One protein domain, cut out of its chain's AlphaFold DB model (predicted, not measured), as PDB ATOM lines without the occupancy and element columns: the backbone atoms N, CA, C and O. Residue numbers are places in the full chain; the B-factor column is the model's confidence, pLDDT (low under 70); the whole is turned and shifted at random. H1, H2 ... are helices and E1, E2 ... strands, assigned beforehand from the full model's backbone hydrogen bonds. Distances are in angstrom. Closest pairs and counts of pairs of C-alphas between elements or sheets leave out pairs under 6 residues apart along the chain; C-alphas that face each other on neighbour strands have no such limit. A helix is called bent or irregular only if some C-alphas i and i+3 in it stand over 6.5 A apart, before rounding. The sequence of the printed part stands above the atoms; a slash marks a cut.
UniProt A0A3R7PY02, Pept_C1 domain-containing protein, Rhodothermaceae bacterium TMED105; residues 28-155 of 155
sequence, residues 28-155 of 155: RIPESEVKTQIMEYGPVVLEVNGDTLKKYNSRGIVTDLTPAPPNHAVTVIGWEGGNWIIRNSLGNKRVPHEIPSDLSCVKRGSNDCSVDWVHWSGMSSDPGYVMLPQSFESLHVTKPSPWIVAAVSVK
ATOM      1  N   ARG A  28     422.164 380.427 271.908       89.38
ATOM      2  CA  ARG A  28     421.763 379.442 272.917       89.38
ATOM      3  C   ARG A  28     421.663 378.065 272.273       89.38
ATOM      4  O   ARG A  28     420.949 377.923 271.283       89.38
ATOM      5  N   ILE A  29     422.343 377.077 272.844       91.00
ATOM      6  CA  ILE A  29     422.355 375.689 272.354       91.00
ATOM      7  C   ILE A  29     421.638 374.772 273.348       91.00
ATOM      8  O   ILE A  29     421.644 375.072 274.539       91.00
ATOM      9  N   PRO A  30     420.989 373.676 272.934       91.81
ATOM     10  CA  PRO A  30     420.454 372.696 273.877       91.81
ATOM     11  C   PRO A  30     421.586 371.954 274.606       91.81
ATOM     12  O   PRO A  30     422.670 371.757 274.060       91.81
ATOM     13  N   GLU A  31     421.327 371.473 275.827       90.88
ATOM     14  CA  GLU A  31     422.335 370.744 276.619       90.88
ATOM     15  C   GLU A  31     422.893 369.510 275.893       90.88
ATOM     16  O   GLU A  31     424.078 369.193 276.007       90.88
ATOM     17  N   SER A  32     422.061 368.842 275.088       90.44
ATOM     18  CA  SER A  32     422.460 367.683 274.282       90.44
ATOM     19  C   SER A  32     423.607 367.975 273.308       90.44
ATOM     20  O   SER A  32     424.302 367.048 272.904       90.44
ATOM     21  N   GLU A  33     423.819 369.239 272.937       91.62
ATOM     22  CA  GLU A  33     424.880 369.664 272.018       91.62
ATOM     23  C   GLU A  33     426.160 370.105 272.741       91.62
ATOM     24  O   GLU A  33     427.213 370.196 272.115       91.62
ATOM     25  N   VAL A  34     426.122 370.319 274.061       91.00
ATOM     26  CA  VAL A  34     427.235 370.921 274.819       91.00
ATOM     27  C   VAL A  34     428.511 370.086 274.742       91.00
ATOM     28  O   VAL A  34     429.588 370.636 274.538       91.00
ATOM     29  N   LYS A  35     428.422 368.755 274.863       89.12
ATOM     30  CA  LYS A  35     429.617 367.890 274.782       89.12
ATOM     31  C   LYS A  35     430.248 367.938 273.392       89.12
ATOM     32  O   LYS A  35     431.468 368.026 273.294       89.12
ATOM     33  N   THR A  36     429.433 367.918 272.337       86.81
ATOM     34  CA  THR A  36     429.906 368.066 270.952       86.81
ATOM     35  C   THR A  36     430.563 369.427 270.757       86.81
ATOM     36  O   THR A  36     431.678 369.498 270.253       86.81
ATOM     37  N   GLN A  37     429.929 370.492 271.250       87.75
ATOM     38  CA  GLN A  37     430.465 371.845 271.175       87.75
ATOM     39  C   GLN A  37     431.833 371.966 271.859       87.75
ATOM     40  O   GLN A  37     432.757 372.519 271.269       87.75
ATOM     41  N   ILE A  38     431.977 371.412 273.070       82.75
ATOM     42  CA  ILE A  38     433.247 371.413 273.813       82.75
ATOM     43  C   ILE A  38     434.338 370.659 273.050       82.75
ATOM     44  O   ILE A  38     435.468 371.133 272.973       82.75
ATOM     45  N   MET A  39     433.999 369.512 272.464       80.31
ATOM     46  CA  MET A  39     434.939 368.680 271.709       80.31
ATOM     47  C   MET A  39     435.414 369.323 270.405       80.31
ATOM     48  O   MET A  39     436.574 369.162 270.041       80.31
ATOM     49  N   GLU A  40     434.520 369.999 269.684       81.06
ATOM     50  CA  GLU A  40     434.812 370.536 268.350       81.06
ATOM     51  C   GLU A  40     435.356 371.968 268.389       81.06
ATOM     52  O   GLU A  40     436.208 372.325 267.577       81.06
ATOM     53  N   TYR A  41     434.877 372.787 269.327       81.19
ATOM     54  CA  TYR A  41     435.121 374.233 269.335       81.19
ATOM     55  C   TYR A  41     435.642 374.767 270.673       81.19
ATOM     56  O   TYR A  41     436.010 375.939 270.755       81.19
ATOM     57  N   GLY A  42     435.685 373.936 271.716       79.56
ATOM     58  CA  GLY A  42     436.159 374.330 273.036       79.56
ATOM     59  C   GLY A  42     435.066 374.895 273.958       79.56
ATOM     60  O   GLY A  42     433.876 374.646 273.759       79.56
ATOM     61  N   PRO A  43     435.456 375.615 275.023       85.06
ATOM     62  CA  PRO A  43     434.580 375.890 276.157       85.06
ATOM     63  C   PRO A  43     433.259 376.607 275.837       85.06
ATOM     64  O   PRO A  43     433.181 377.469 274.963       85.06
ATOM     65  N   VAL A  44     432.226 376.300 276.625       88.94
ATOM     66  CA  VAL A  44     430.865 376.850 276.497       88.94
ATOM     67  C   VAL A  44     430.552 377.752 277.687       88.94
ATOM     68  O   VAL A  44     430.976 377.481 278.809       88.94
ATOM     69  N   VAL A  45     429.803 378.833 277.474       89.25
ATOM     70  CA  VAL A  45     429.324 379.687 278.568       89.25
ATOM     71  C   VAL A  45     428.051 379.087 279.163       89.25
ATOM     72  O   VAL A  45     427.146 378.692 278.434       89.25
ATOM     73  N   LEU A  46     427.966 379.045 280.489       91.81
ATOM     74  CA  LEU A  46     426.783 378.618 281.231       91.81
ATOM     75  C   LEU A  46     426.262 379.773 282.093       91.81
ATOM     76  O   LEU A  46     427.002 380.337 282.901       91.81
ATOM     77  N   GLU A  47     424.979 380.092 281.945       90.62
ATOM     78  CA  GLU A  47     424.236 380.930 282.887       90.62
ATOM     79  C   GLU A  47     423.797 380.089 284.092       90.62
ATOM     80  O   GLU A  47     423.106 379.082 283.949       90.62
ATOM     81  N   VAL A  48     424.190 380.497 285.297       90.44
ATOM     82  CA  VAL A  48     423.924 379.742 286.530       90.44
ATOM     83  C   VAL A  48     423.800 380.681 287.725       90.44
ATOM     84  O   VAL A  48     424.168 381.855 287.671       90.44
ATOM     85  N   ASN A  49     423.237 380.189 288.826       89.75
ATOM     86  CA  ASN A  49     423.263 380.917 290.084       89.75
ATOM     87  C   ASN A  49     424.660 380.814 290.726       89.75
ATOM     88  O   ASN A  49     425.140 379.728 291.043       89.75
ATOM     89  N   GLY A  50     425.326 381.949 290.924       84.25
ATOM     90  CA  GLY A  50     426.670 381.999 291.497       84.25
ATOM     91  C   GLY A  50     426.738 381.563 292.963       84.25
ATOM     92  O   GLY A  50     427.783 381.085 293.397       84.25
ATOM     93  N   ASP A  51     425.649 381.679 293.729       86.56
ATOM     94  CA  ASP A  51     425.615 381.249 295.131       86.56
ATOM     95  C   ASP A  51     425.499 379.728 295.257       86.56
ATOM     96  O   ASP A  51     426.080 379.148 296.175       86.56
ATOM     97  N   THR A  52     424.846 379.069 294.294       88.38
ATOM     98  CA  THR A  52     424.888 377.607 294.141       88.38
ATOM     99  C   THR A  52     426.329 377.119 293.976       88.38
ATOM    100  O   THR A  52     426.753 376.185 294.653       88.38
ATOM    101  N   LEU A  53     427.132 377.804 293.154       85.94
ATOM    102  CA  LEU A  53     428.520 377.410 292.888       85.94
ATOM    103  C   LEU A  53     429.464 377.561 294.088       85.94
ATOM    104  O   LEU A  53     430.558 377.007 294.055       85.94
ATOM    105  N   LYS A  54     429.074 378.288 295.140       85.06
ATOM    106  CA  LYS A  54     429.878 378.446 296.367       85.06
ATOM    107  C   LYS A  54     429.676 377.303 297.365       85.06
ATOM    108  O   LYS A  54     430.391 377.226 298.360       85.06
ATOM    109  N   LYS A  55     428.697 376.427 297.129       88.88
ATOM    110  CA  LYS A  55     428.306 375.352 298.047       88.88
ATOM    111  C   LYS A  55     428.799 374.009 297.518       88.88
ATOM    112  O   LYS A  55     428.048 373.266 296.888       88.88
ATOM    113  N   TYR A  56     430.072 373.717 297.762       89.25
ATOM    114  CA  TYR A  56     430.742 372.503 297.300       89.25
ATOM    115  C   TYR A  56     431.398 371.726 298.449       89.25
ATOM    116  O   TYR A  56     431.742 372.283 299.491       89.25
ATOM    117  N   ASN A  57     431.576 370.419 298.256       87.12
ATOM    118  CA  ASN A  57     432.283 369.557 299.205       87.12
ATOM    119  C   ASN A  57     433.814 369.670 299.068       87.12
ATOM    120  O   ASN A  57     434.336 370.369 298.204       87.12
ATOM    121  N   SER A  58     434.563 368.918 299.879       81.69
ATOM    122  CA  SER A  58     436.036 368.905 299.848       81.69
ATOM    123  C   SER A  58     436.654 368.474 298.509       81.69
ATOM    124  O   SER A  58     437.834 368.726 298.283       81.69
ATOM    125  N   ARG A  59     435.875 367.854 297.612       79.31
ATOM    126  CA  ARG A  59     436.292 367.483 296.249       79.31
ATOM    127  C   ARG A  59     435.966 368.557 295.205       79.31
ATOM    128  O   ARG A  59     436.252 368.353 294.032       79.31
ATOM    129  N   GLY A  60     435.354 369.673 295.607       84.69
ATOM    130  CA  GLY A  60     434.922 370.739 294.703       84.69
ATOM    131  C   GLY A  60     433.617 370.439 293.962       84.69
ATOM    132  O   GLY A  60     433.285 371.161 293.027       84.69
ATOM    133  N   ILE A  61     432.871 369.400 294.360       88.50
ATOM    134  CA  ILE A  61     431.574 369.057 293.759       88.50
ATOM    135  C   ILE A  61     430.481 369.876 294.439       88.50
ATOM    136  O   ILE A  61     430.361 369.823 295.664       88.50
ATOM    137  N   VAL A  62     429.690 370.606 293.654       91.75
ATOM    138  CA  VAL A  62     428.525 371.369 294.115       91.75
ATOM    139  C   VAL A  62     427.514 370.414 294.747       91.75
ATOM    140  O   VAL A  62     427.091 369.442 294.125       91.75
ATOM    141  N   THR A  63     427.144 370.685 295.996       92.75
ATOM    142  CA  THR A  63     426.263 369.820 296.794       92.75
ATOM    143  C   THR A  63     424.859 370.375 296.960       92.75
ATOM    144  O   THR A  63     423.933 369.608 297.206       92.75
ATOM    145  N   ASP A  64     424.685 371.693 296.857       90.56
ATOM    146  CA  ASP A  64     423.361 372.309 296.894       90.56
ATOM    147  C   ASP A  64     422.813 372.433 295.473       90.56
ATOM    148  O   ASP A  64     423.212 373.317 294.723       90.56
ATOM    149  N   LEU A  65     421.911 371.527 295.106       90.44
ATOM    150  CA  LEU A  65     421.262 371.502 293.793       90.44
ATOM    151  C   LEU A  65     419.872 372.139 293.827       90.44
ATOM    152  O   LEU A  65     419.047 371.859 292.960       90.44
ATOM    153  N   THR A  66     419.595 372.981 294.824       89.25
ATOM    154  CA  THR A  66     418.336 373.722 294.887       89.25
ATOM    155  C   THR A  66     418.257 374.677 293.691       89.25
ATOM    156  O   THR A  66     419.149 375.521 293.535       89.25
ATOM    157  N   PRO A  67     417.219 374.581 292.839       86.19
ATOM    158  CA  PRO A  67     417.064 375.482 291.706       86.19
ATOM    159  C   PRO A  67     416.974 376.942 292.159       86.19
ATOM    160  O   PRO A  67     416.196 377.288 293.049       86.19
ATOM    161  N   ALA A  68     417.757 377.808 291.521       86.50
ATOM    162  CA  ALA A  68     417.761 379.239 291.783       86.50
ATOM    163  C   ALA A  68     417.941 380.013 290.470       86.50
ATOM    164  O   ALA A  68     418.643 379.531 289.575       86.50
ATOM    165  N   PRO A  69     417.346 381.215 290.332       86.44
ATOM    166  CA  PRO A  69     417.486 382.003 289.116       86.44
ATOM    167  C   PRO A  69     418.959 382.282 288.787       86.44
ATOM    168  O   PRO A  69     419.729 382.612 289.702       86.44
ATOM    169  N   PRO A  70     419.364 382.178 287.509       86.94
ATOM    170  CA  PRO A  70     420.724 382.486 287.106       86.94
ATOM    171  C   PRO A  70     421.025 383.969 287.341       86.94
ATOM    172  O   PRO A  70     420.231 384.848 287.008       86.94
ATOM    173  N   ASN A  71     422.181 384.244 287.935       85.75
ATOM    174  CA  ASN A  71     422.671 385.598 288.214       85.75
ATOM    175  C   ASN A  71     424.167 385.753 287.900       85.75
ATOM    176  O   ASN A  71     424.756 386.789 288.207       85.75
ATOM    177  N   HIS A  72     424.774 384.718 287.317       85.31
ATOM    178  CA  HIS A  72     426.199 384.628 287.050       85.31
ATOM    179  C   HIS A  72     426.457 383.868 285.746       85.31
ATOM    180  O   HIS A  72     425.639 383.053 285.315       85.31
ATOM    181  N   ALA A  73     427.607 384.131 285.129       84.81
ATOM    182  CA  ALA A  73     428.070 383.426 283.940       84.81
ATOM    183  C   ALA A  73     429.415 382.764 284.233       84.81
ATOM    184  O   ALA A  73     430.308 383.376 284.822       84.81
ATOM    185  N   VAL A  74     429.556 381.514 283.811       86.19
ATOM    186  CA  VAL A  74     430.771 380.718 283.997       86.19
ATOM    187  C   VAL A  74     431.153 380.006 282.713       86.19
ATOM    188  O   VAL A  74     430.352 379.897 281.789       86.19
ATOM    189  N   THR A  75     432.383 379.508 282.660       87.25
ATOM    190  CA  THR A  75     432.877 378.754 281.510       87.25
ATOM    191  C   THR A  75     432.902 377.271 281.849       87.25
ATOM    192  O   THR A  75     433.539 376.863 282.818       87.25
ATOM    193  N   VAL A  76     432.232 376.453 281.045       89.44
ATOM    194  CA  VAL A  76     432.280 374.993 281.120       89.44
ATOM    195  C   VAL A  76     433.311 374.500 280.122       89.44
ATOM    196  O   VAL A  76     433.186 374.722 278.921       89.44
ATOM    197  N   ILE A  77     434.352 373.859 280.642       86.00
ATOM    198  CA  ILE A  77     435.544 373.469 279.873       86.00
ATOM    199  C   ILE A  77     435.605 371.963 279.597       86.00
ATOM    200  O   ILE A  77     436.461 371.505 278.852       86.00
ATOM    201  N   GLY A  78     434.723 371.176 280.215       85.06
ATOM    202  CA  GLY A  78     434.737 369.723 280.096       85.06
ATOM    203  C   GLY A  78     433.756 369.048 281.042       85.06
ATOM    204  O   GLY A  78     432.912 369.695 281.665       85.06
ATOM    205  N   TRP A  79     433.877 367.731 281.159       88.50
ATOM    206  CA  TRP A  79     433.096 366.906 282.075       88.50
ATOM    207  C   TRP A  79     433.956 365.758 282.605       88.50
ATOM    208  O   TRP A  79     434.841 365.266 281.909       88.50
ATOM    209  N   GLU A  80     433.664 365.317 283.824       82.38
ATOM    210  CA  GLU A  80     434.267 364.136 284.442       82.38
ATOM    211  C   GLU A  80     433.165 363.337 285.143       82.38
ATOM    212  O   GLU A  80     432.442 363.847 286.010       82.38
ATOM    213  N   GLY A  81     432.992 362.079 284.730       85.19
ATOM    214  CA  GLY A  81     431.864 361.258 285.161       85.19
ATOM    215  C   GLY A  81     430.520 361.962 284.926       85.19
ATOM    216  O   GLY A  81     430.234 362.454 283.833       85.19
ATOM    217  N   GLY A  82     429.698 362.023 285.975       87.69
ATOM    218  CA  GLY A  82     428.399 362.701 285.975       87.69
ATOM    219  C   GLY A  82     428.452 364.202 286.269       87.69
ATOM    220  O   GLY A  82     427.427 364.750 286.655       87.69
ATOM    221  N   ASN A  83     429.603 364.874 286.140       90.62
ATOM    222  CA  ASN A  83     429.754 366.294 286.483       90.62
ATOM    223  C   ASN A  83     430.299 367.119 285.314       90.62
ATOM    224  O   ASN A  83     431.122 366.639 284.538       90.62
ATOM    225  N   TRP A  84     429.869 368.372 285.218       92.69
ATOM    226  CA  TRP A  84     430.472 369.414 284.392       92.69
ATOM    227  C   TRP A  84     431.639 370.067 285.130       92.69
ATOM    228  O   TRP A  84     431.524 370.370 286.317       92.69
ATOM    229  N   ILE A  85     432.741 370.326 284.430       89.88
ATOM    230  CA  ILE A  85     433.899 371.048 284.966       89.88
ATOM    231  C   ILE A  85     433.716 372.533 284.648       89.88
ATOM    232  O   ILE A  85     433.769 372.945 283.487       89.88
ATOM    233  N   ILE A  86     433.497 373.333 285.690       88.56
ATOM    234  CA  ILE A  86     433.220 374.766 285.599       88.56
ATOM    235  C   ILE A  86     434.444 375.555 286.041       88.56
ATOM    236  O   ILE A  86     434.884 375.414 287.177       88.56
ATOM    237  N   ARG A  87     434.935 376.454 285.188       83.69
ATOM    238  CA  ARG A  87     435.906 377.497 285.535       83.69
ATOM    239  C   ARG A  87     435.157 378.769 285.926       83.69
ATOM    240  O   ARG A  87     434.305 379.253 285.178       83.69
ATOM    241  N   ASN A  88     435.478 379.315 287.096       74.06
ATOM    242  CA  ASN A  88     434.828 380.507 287.636       74.06
ATOM    243  C   ASN A  88     435.829 381.667 287.786       74.06
ATOM    244  O   ASN A  88     437.027 381.473 287.992       74.06
ATOM    245  N   SER A  89     435.336 382.901 287.720       66.44
ATOM    246  CA  SER A  89     436.112 384.133 287.902       66.44
ATOM    247  C   SER A  89     436.296 384.531 289.376       66.44
ATOM    248  O   SER A  89     436.797 385.616 289.670       66.44
ATOM    249  N   LEU A  90     435.861 383.683 290.313       57.09
ATOM    250  CA  LEU A  90     435.831 383.999 291.743       57.09
ATOM    251  C   LEU A  90     437.060 383.507 292.520       57.09
ATOM    252  O   LEU A  90     437.278 384.012 293.611       57.09
ATOM    253  N   GLY A  91     437.881 382.591 291.998       56.72
ATOM    254  CA  GLY A  91     438.929 381.924 292.787       56.72
ATOM    255  C   GLY A  91     440.377 382.296 292.452       56.72
ATOM    256  O   GLY A  91     440.672 382.612 291.306       56.72
ATOM    257  N   ASN A  92     441.292 382.196 293.421       52.34
ATOM    258  CA  ASN A  92     442.734 382.492 293.293       52.34
ATOM    259  C   ASN A  92     443.629 381.237 293.197       52.34
ATOM    260  O   ASN A  92     444.808 381.260 293.561       52.34
ATOM    261  N   LYS A  93     443.055 380.109 292.765       56.97
ATOM    262  CA  LYS A  93     443.705 378.788 292.766       56.97
ATOM    263  C   LYS A  93     443.984 378.282 291.353       56.97
ATOM    264  O   LYS A  93     443.458 378.799 290.373       56.97
ATOM    265  N   ARG A  94     444.815 377.236 291.262       59.56
ATOM    266  CA  ARG A  94     445.113 376.552 289.996       59.56
ATOM    267  C   ARG A  94     443.817 376.057 289.345       59.56
ATOM    268  O   ARG A  94     442.972 375.480 290.028       59.56
ATOM    269  N   VAL A  95     443.687 376.265 288.041       55.28
ATOM    270  CA  VAL A  95     442.584 375.755 287.217       55.28
ATOM    271  C   VAL A  95     443.137 374.849 286.122       55.28
ATOM    272  O   VAL A  95     444.280 375.047 285.704       55.28
ATOM    273  N   PRO A  96     442.347 373.877 285.650       55.22
ATOM    274  CA  PRO A  96     442.630 373.162 284.413       55.22
ATOM    275  C   PRO A  96     442.991 374.112 283.260       55.22
ATOM    276  O   PRO A  96     442.326 375.134 283.068       55.22
ATOM    277  N   HIS A  97     444.036 373.781 282.501       62.66
ATOM    278  CA  HIS A  97     444.375 374.446 281.249       62.66
ATOM    279  C   HIS A  97     443.201 374.273 280.277       62.66
ATOM    280  O   HIS A  97     442.622 373.195 280.170       62.66
ATOM    281  N   GLU A  98     442.822 375.351 279.595       56.19
ATOM    282  CA  GLU A  98     441.611 375.393 278.762       56.19
ATOM    283  C   GLU A  98     441.674 374.481 277.533       56.19
ATOM    284  O   GLU A  98     440.645 373.988 277.083       56.19
ATOM    285  N   ILE A  99     442.884 374.213 277.042       55.78
ATOM    286  CA  ILE A  99     443.163 373.231 275.992       55.78
ATOM    287  C   ILE A  99     444.365 372.394 276.451       55.78
ATOM    288  O   ILE A  99     445.457 372.954 276.551       55.78
ATOM    289  N   PRO A 100     444.205 371.100 276.779       55.50
ATOM    290  CA  PRO A 100     445.334 370.220 277.075       55.50
ATOM    291  C   PRO A 100     446.345 370.220 275.922       55.50
ATOM    292  O   PRO A 100     445.947 370.187 274.758       55.50
ATOM    293  N   SER A 101     447.647 370.233 276.222       57.66
ATOM    294  CA  SER A 101     448.683 370.162 275.178       57.66
ATOM    295  C   SER A 101     448.748 368.797 274.486       57.66
ATOM    296  O   SER A 101     449.327 368.687 273.408       57.66
ATOM    297  N   ASP A 102     448.149 367.769 275.093       50.03
ATOM    298  CA  ASP A 102     448.000 366.430 274.533       50.03
ATOM    299  C   ASP A 102     446.531 365.988 274.608       50.03
ATOM    300  O   ASP A 102     445.966 365.808 275.686       50.03
ATOM    301  N   LEU A 103     445.914 365.834 273.435       57.66
ATOM    302  CA  LEU A 103     444.530 365.385 273.267       57.66
ATOM    303  C   LEU A 103     444.439 363.929 272.784       57.66
ATOM    304  O   LEU A 103     443.345 363.453 272.485       57.66
ATOM    305  N   SER A 104     445.559 363.200 272.695       57.47
ATOM    306  CA  SER A 104     445.601 361.822 272.171       57.47
ATOM    307  C   SER A 104     444.762 360.821 272.982       57.47
ATOM    308  O   SER A 104     444.359 359.770 272.479       57.47
ATOM    309  N   CYS A 105     444.461 361.168 274.231       49.75
ATOM    310  CA  CYS A 105     443.639 360.424 275.180       49.75
ATOM    311  C   CYS A 105     442.143 360.787 275.137       49.75
ATOM    312  O   CYS A 105     441.349 360.115 275.798       49.75
ATOM    313  N   VAL A 106     441.730 361.800 274.365       47.16
ATOM    314  CA  VAL A 106     440.312 362.158 274.221       47.16
ATOM    315  C   VAL A 106     439.669 361.297 273.132       47.16
ATOM    316  O   VAL A 106     440.091 361.296 271.977       47.16
ATOM    317  N   LYS A 107     438.615 360.560 273.485       49.19
ATOM    318  CA  LYS A 107     437.839 359.703 272.577       49.19
ATOM    319  C   LYS A 107     436.364 360.093 272.605       49.19
ATOM    320  O   LYS A 107     435.855 360.676 273.558       49.19
ATOM    321  N   ARG A 108     435.614 359.723 271.564       41.03
ATOM    322  CA  ARG A 108     434.156 359.922 271.560       41.03
ATOM    323  C   ARG A 108     433.528 359.145 272.728       41.03
ATOM    324  O   ARG A 108     433.488 357.921 272.696       41.03
ATOM    325  N   GLY A 109     433.045 359.864 273.742       43.66
ATOM    326  CA  GLY A 109     432.436 359.287 274.947       43.66
ATOM    327  C   GLY A 109     433.395 358.976 276.107       43.66
ATOM    328  O   GLY A 109     432.927 358.477 277.125       43.66
ATOM    329  N   SER A 110     434.694 359.279 275.998       40.84
ATOM    330  CA  SER A 110     435.695 359.079 277.065       40.84
ATOM    331  C   SER A 110     436.749 360.193 277.023       40.84
ATOM    332  O   SER A 110     437.218 360.577 275.956       40.84
ATOM    333  N   ASN A 111     437.097 360.741 278.186       51.78
ATOM    334  CA  ASN A 111     438.114 361.782 278.322       51.78
ATOM    335  C   ASN A 111     439.037 361.410 279.486       51.78
ATOM    336  O   ASN A 111     438.805 361.829 280.617       51.78
ATOM    337  N   ASP A 112     440.045 360.585 279.196       56.84
ATOM    338  CA  ASP A 112     440.972 360.033 280.197       56.84
ATOM    339  C   ASP A 112     442.266 360.866 280.307       56.84
ATOM    340  O   ASP A 112     443.295 360.387 280.791       56.84
ATOM    341  N   CYS A 113     442.256 362.104 279.806       52.31
ATOM    342  CA  CYS A 113     443.450 362.931 279.749       52.31
ATOM    343  C   CYS A 113     443.877 363.461 281.116       52.31
ATOM    344  O   CYS A 113     443.071 363.958 281.900       52.31
ATOM    345  N   SER A 114     445.190 363.421 281.367       53.12
ATOM    346  CA  SER A 114     445.794 364.189 282.456       53.12
ATOM    347  C   SER A 114     445.718 365.669 282.097       53.12
ATOM    348  O   SER A 114     446.209 366.081 281.051       53.12
ATOM    349  N   VAL A 115     445.060 366.460 282.941       56.53
ATOM    350  CA  VAL A 115     444.817 367.874 282.659       56.53
ATOM    351  C   VAL A 115     445.924 368.716 283.280       56.53
ATOM    352  O   VAL A 115     446.149 368.650 284.490       56.53
ATOM    353  N   ASP A 116     446.609 369.511 282.458       58.12
ATOM    354  CA  ASP A 116     447.581 370.492 282.938       58.12
ATOM    355  C   ASP A 116     446.899 371.588 283.758       58.12
ATOM    356  O   ASP A 116     445.733 371.914 283.551       58.12
ATOM    357  N   TRP A 117     447.628 372.182 284.701       60.69
ATOM    358  CA  TRP A 117     447.074 373.133 285.666       60.69
ATOM    359  C   TRP A 117     447.779 374.483 285.587       60.69
ATOM    360  O   TRP A 117     448.959 374.582 285.941       60.69
ATOM    361  N   VAL A 118     447.036 375.536 285.247       62.12
ATOM    362  CA  VAL A 118     447.523 376.924 285.198       62.12
ATOM    363  C   VAL A 118     447.136 377.704 286.441       62.12
ATOM    364  O   VAL A 118     446.134 377.412 287.095       62.12
ATOM    365  N   HIS A 119     447.931 378.715 286.785       60.03
ATOM    366  CA  HIS A 119     447.551 379.664 287.824       60.03
ATOM    367  C   HIS A 119     446.456 380.596 287.290       60.03
ATOM    368  O   HIS A 119     446.583 381.144 286.198       60.03
ATOM    369  N   TRP A 120     445.384 380.775 288.058       55.91
ATOM    370  CA  TRP A 120     444.286 381.674 287.722       55.91
ATOM    371  C   TRP A 120     443.971 382.547 288.924       55.91
ATOM    372  O   TRP A 120     443.739 382.050 290.027       55.91
ATOM    373  N   SER A 121     443.997 383.857 288.708       49.91
ATOM    374  CA  SER A 121     443.750 384.857 289.739       49.91
ATOM    375  C   SER A 121     442.377 385.496 289.533       49.91
ATOM    376  O   SER A 121     442.212 386.372 288.685       49.91
ATOM    377  N   GLY A 122     441.394 385.049 290.306       53.75
ATOM    378  CA  GLY A 122     440.104 385.704 290.514       53.75
ATOM    379  C   GLY A 122     440.094 386.582 291.773       53.75
ATOM    380  O   GLY A 122     441.116 386.773 292.430       53.75
ATOM    381  N   MET A 123     438.923 387.124 292.117       48.66
ATOM    382  CA  MET A 123     438.778 388.135 293.181       48.66
ATOM    383  C   MET A 123     438.759 387.589 294.628       48.66
ATOM    384  O   MET A 123     438.754 388.392 295.557       48.66
ATOM    385  N   SER A 124     438.729 386.267 294.857       54.84
ATOM    386  CA  SER A 124     438.612 385.676 296.207       54.84
ATOM    387  C   SER A 124     439.434 384.386 296.404       54.84
ATOM    388  O   SER A 124     440.084 383.901 295.482       54.84
ATOM    389  N   SER A 125     439.408 383.818 297.618       59.16
ATOM    390  CA  SER A 125     440.093 382.567 298.006       59.16
ATOM    391  C   SER A 125     439.386 381.269 297.577       59.16
ATOM    392  O   SER A 125     439.825 380.172 297.948       59.16
ATOM    393  N   ASP A 126     438.279 381.377 296.840       64.88
ATOM    394  CA  ASP A 126     437.531 380.237 296.307       64.88
ATOM    395  C   ASP A 126     438.380 379.398 295.326       64.88
ATOM    396  O   ASP A 126     439.394 379.867 294.794       64.88
ATOM    397  N   PRO A 127     438.032 378.124 295.076       65.94
ATOM    398  CA  PRO A 127     438.647 377.363 294.004       65.94
ATOM    399  C   PRO A 127     438.311 378.017 292.660       65.94
ATOM    400  O   PRO A 127     437.181 378.425 292.402       65.94
ATOM    401  N   GLY A 128     439.315 378.133 291.786       71.44
ATOM    402  CA  GLY A 128     439.124 378.685 290.441       71.44
ATOM    403  C   GLY A 128     438.246 377.800 289.543       71.44
ATOM    404  O   GLY A 128     437.853 378.229 288.458       71.44
ATOM    405  N   TYR A 129     437.931 376.579 289.992       81.19
ATOM    406  CA  TYR A 129     437.022 375.652 289.333       81.19
ATOM    407  C   TYR A 129     436.130 374.912 290.345       81.19
ATOM    408  O   TYR A 129     436.513 374.724 291.498       81.19
ATOM    409  N   VAL A 130     434.958 374.466 289.898       88.19
ATOM    410  CA  VAL A 130     434.046 373.579 290.640       88.19
ATOM    411  C   VAL A 130     433.462 372.532 289.695       88.19
ATOM    412  O   VAL A 130     433.455 372.712 288.478       88.19
ATOM    413  N   MET A 131     432.969 371.431 290.249       90.69
ATOM    414  CA  MET A 131     432.256 370.392 289.513       90.69
ATOM    415  C   MET A 131     430.757 370.518 289.776       90.69
ATOM    416  O   MET A 131     430.326 370.437 290.923       90.69
ATOM    417  N   LEU A 132     429.954 370.704 288.730       92.94
ATOM    418  CA  LEU A 132     428.496 370.794 288.832       92.94
ATOM    419  C   LEU A 132     427.857 369.491 288.339       92.94
ATOM    420  O   LEU A 132     428.062 369.141 287.175       92.94
ATOM    421  N   PRO A 133     427.088 368.768 289.169       95.06
ATOM    422  CA  PRO A 133     426.393 367.564 288.731       95.06
ATOM    423  C   PRO A 133     425.525 367.789 287.483       95.06
ATOM    424  O   PRO A 133     424.739 368.733 287.423       95.06
ATOM    425  N   GLN A 134     425.628 366.882 286.508       93.75
ATOM    426  CA  GLN A 134     424.786 366.846 285.303       93.75
ATOM    427  C   GLN A 134     423.309 366.608 285.644       93.75
ATOM    428  O   GLN A 134     422.456 366.886 284.822       93.75
ATOM    429  N   SER A 135     422.995 366.126 286.850       91.75
ATOM    430  CA  SER A 135     421.624 365.960 287.343       91.75
ATOM    431  C   SER A 135     420.986 367.256 287.855       91.75
ATOM    432  O   SER A 135     419.890 367.214 288.412       91.75
ATOM    433  N   PHE A 136     421.680 368.395 287.783       91.94
ATOM    434  CA  PHE A 136     421.132 369.655 288.264       91.94
ATOM    435  C   PHE A 136     420.038 370.158 287.317       91.94
ATOM    436  O   PHE A 136     420.322 370.612 286.214       91.94
ATOM    437  N   GLU A 137     418.786 370.135 287.779       87.56
ATOM    438  CA  GLU A 137     417.605 370.417 286.948       87.56
ATOM    439  C   GLU A 137     417.658 371.761 286.212       87.56
ATOM    440  O   GLU A 137     417.159 371.878 285.094       87.56
ATOM    441  N   SER A 138     418.305 372.772 286.803       87.00
ATOM    442  CA  SER A 138     418.435 374.099 286.184       87.00
ATOM    443  C   SER A 138     419.273 374.095 284.896       87.00
ATOM    444  O   SER A 138     419.216 375.062 284.142       87.00
ATOM    445  N   LEU A 139     420.024 373.024 284.616       86.06
ATOM    446  CA  LEU A 139     420.778 372.846 283.370       86.06
ATOM    447  C   LEU A 139     419.893 372.407 282.199       86.06
ATOM    448  O   LEU A 139     420.174 372.757 281.052       86.06
ATOM    449  N   HIS A 140     418.791 371.716 282.500       86.75
ATOM    450  CA  HIS A 140     417.905 371.078 281.525       86.75
ATOM    451  C   HIS A 140     416.792 372.007 281.009       86.75
ATOM    452  O   HIS A 140     415.846 371.561 280.353       86.75
ATOM    453  N   VAL A 141     416.866 373.309 281.307       81.31
ATOM    454  CA  VAL A 141     415.871 374.289 280.860       81.31
ATOM    455  C   VAL A 141     415.926 374.403 279.338       81.31
ATOM    456  O   VAL A 141     416.940 374.775 278.758       81.31
ATOM    457  N   THR A 142     414.813 374.106 278.668       69.94
ATOM    458  CA  THR A 142     414.762 374.110 277.199       69.94
ATOM    459  C   THR A 142     414.542 375.505 276.612       69.94
ATOM    460  O   THR A 142     414.929 375.739 275.465       69.94
ATOM    461  N   LYS A 143     413.943 376.449 277.361       80.12
ATOM    462  CA  LYS A 143     413.697 377.832 276.907       80.12
ATOM    463  C   LYS A 143     413.697 378.870 278.052       80.12
ATOM    464  O   LYS A 143     412.826 378.786 278.914       80.12
ATOM    465  N   PRO A 144     414.561 379.904 277.994       82.62
ATOM    466  CA  PRO A 144     415.790 379.946 277.197       82.62
ATOM    467  C   PRO A 144     416.804 378.918 277.731       82.62
ATOM    468  O   PRO A 144     416.931 378.769 278.942       82.62
ATOM    469  N   SER A 145     417.526 378.223 276.845       89.44
ATOM    470  CA  SER A 145     418.603 377.318 277.281       89.44
ATOM    471  C   SER A 145     419.705 378.095 278.006       89.44
ATOM    472  O   SER A 145     420.108 379.134 277.476       89.44
ATOM    473  N   PRO A 146     420.226 377.625 279.154       90.94
ATOM    474  CA  PRO A 146     421.271 378.322 279.908       90.94
ATOM    475  C   PRO A 146     422.655 378.226 279.245       90.94
ATOM    476  O   PRO A 146     423.590 378.904 279.667       90.94
ATOM    477  N   TRP A 147     422.794 377.396 278.207       92.31
ATOM    478  CA  TRP A 147     424.042 377.146 277.495       92.31
ATOM    479  C   TRP A 147     424.208 378.111 276.330       92.31
ATOM    480  O   TRP A 147     423.340 378.204 275.461       92.31
ATOM    481  N   ILE A 148     425.332 378.819 276.303       89.25
ATOM    482  CA  ILE A 148     425.621 379.881 275.346       89.25
ATOM    483  C   ILE A 148     426.957 379.605 274.667       89.25
ATOM    484  O   ILE A 148     427.987 379.434 275.318       89.25
ATOM    485  N   VAL A 149     426.950 379.655 273.339       85.38
ATOM    486  CA  VAL A 149     428.166 379.732 272.536       85.38
ATOM    487  C   VAL A 149     428.364 381.162 272.060       85.38
ATOM    488  O   VAL A 149     427.431 381.851 271.637       85.38
ATOM    489  N   ALA A 150     429.602 381.619 272.167       67.81
ATOM    490  CA  ALA A 150     430.038 382.901 271.656       67.81
ATOM    491  C   ALA A 150     430.726 382.670 270.310       67.81
ATOM    492  O   ALA A 150     431.754 381.997 270.264       67.81
ATOM    493  N   ALA A 151     430.201 383.234 269.220       58.84
ATOM    494  CA  ALA A 151     430.971 383.261 267.983       58.84
ATOM    495  C   ALA A 151     432.126 384.252 268.165       58.84
ATOM    496  O   ALA A 151     431.905 385.449 268.367       58.84
ATOM    497  N   VAL A 152     433.354 383.741 268.121       52.78
ATOM    498  CA  VAL A 152     434.557 384.569 268.099       52.78
ATOM    499  C   VAL A 152     434.765 385.025 266.663       52.78
ATOM    500  O   VAL A 152     435.147 384.238 265.802       52.78
ATOM    501  N   SER A 153     434.501 386.302 266.396       49.19
ATOM    502  CA  SER A 153     434.942 386.921 265.148       49.19
ATOM    503  C   SER A 153     436.328 387.530 265.349       49.19
ATOM    504  O   SER A 153     436.553 388.320 266.271       49.19
ATOM    505  N   VAL A 154     437.262 387.132 264.486       46.66
ATOM    506  CA  VAL A 154     438.557 387.795 264.319       46.66
ATOM    507  C   VAL A 154     438.342 388.933 263.326       46.66
ATOM    508  O   VAL A 154     437.801 388.708 262.243       46.66
ATOM    509  N   LYS A 155     438.704 390.156 263.715       45.66
ATOM    510  CA  LYS A 155     438.843 391.274 262.778       45.66
ATOM    511  C   LYS A 155     440.265 391.347 262.261       45.66
ATOM    512  O   LYS A 155     441.173 391.190 263.106       45.66
TER     513      LYS A 155
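This is residues 28 to 155 of the 155 residues of the protein "Pept_C1 domain-containing protein" of Rhodothermaceae bacterium TMED105 (UniProt A0A3R7PY02). With little regular structure, a strongly twisted antiparallel sheet, E6 E3 E2 E1 E7, makes the middle; H1 crosses one face, and long loops and the small hairpin E4 and E5 surround it. Of 128 printed residues, 48 are in named elements, H1 then E1 to E7, class mixed. It is compact, radius of gyration of the C-alphas 14.3 A, spanning 37 by 36 by 34 A.

Start at E2, residues 72 to 80, bending by 68 degrees at 77. E1, 44 to 48, pairs by N 46 and O 74, 2.8 A; E3, 83 to 87, by N 85 and O 78, 2.8 A: a meander, antiparallel strands in a row. Edge strand E6, 129 to 133, is the antiparallel neighbour of E3, with N 86 and O 130 within hydrogen-bond range at 2.9 A; edge strand E7, 147 to 153, is the antiparallel neighbour of E1, with N 148 and O 45 within hydrogen-bond range at 2.8 A. H1, 31 to 41, irregular with C-alphas 32 and 35 7.2 A apart, is over E2 at height 7.8 A over the sheet, across the strands; its closest C-alphas to E2 are Ile 38 and Gly 78, 6.7 A, and 5 of 7 O i to N i+4 pairs are within hydrogen-bond range. Hairpin E4, 94 to 96, and E5, 117 to 119, has N 95 and O 118 at 2.9 A.

Find C-alpha 31 at (422.335, 370.744, 276.619); H1 runs 15.1 A. E2 spans 22.2 A; E7 ends at (434.942, 386.921, 265.148).

The printed part has no cut; links E1 to E2, E4 to E5 and E6 to E7 are long. Residues 89 to 127, 142 and 150 to 155 are under 70 in pLDDT.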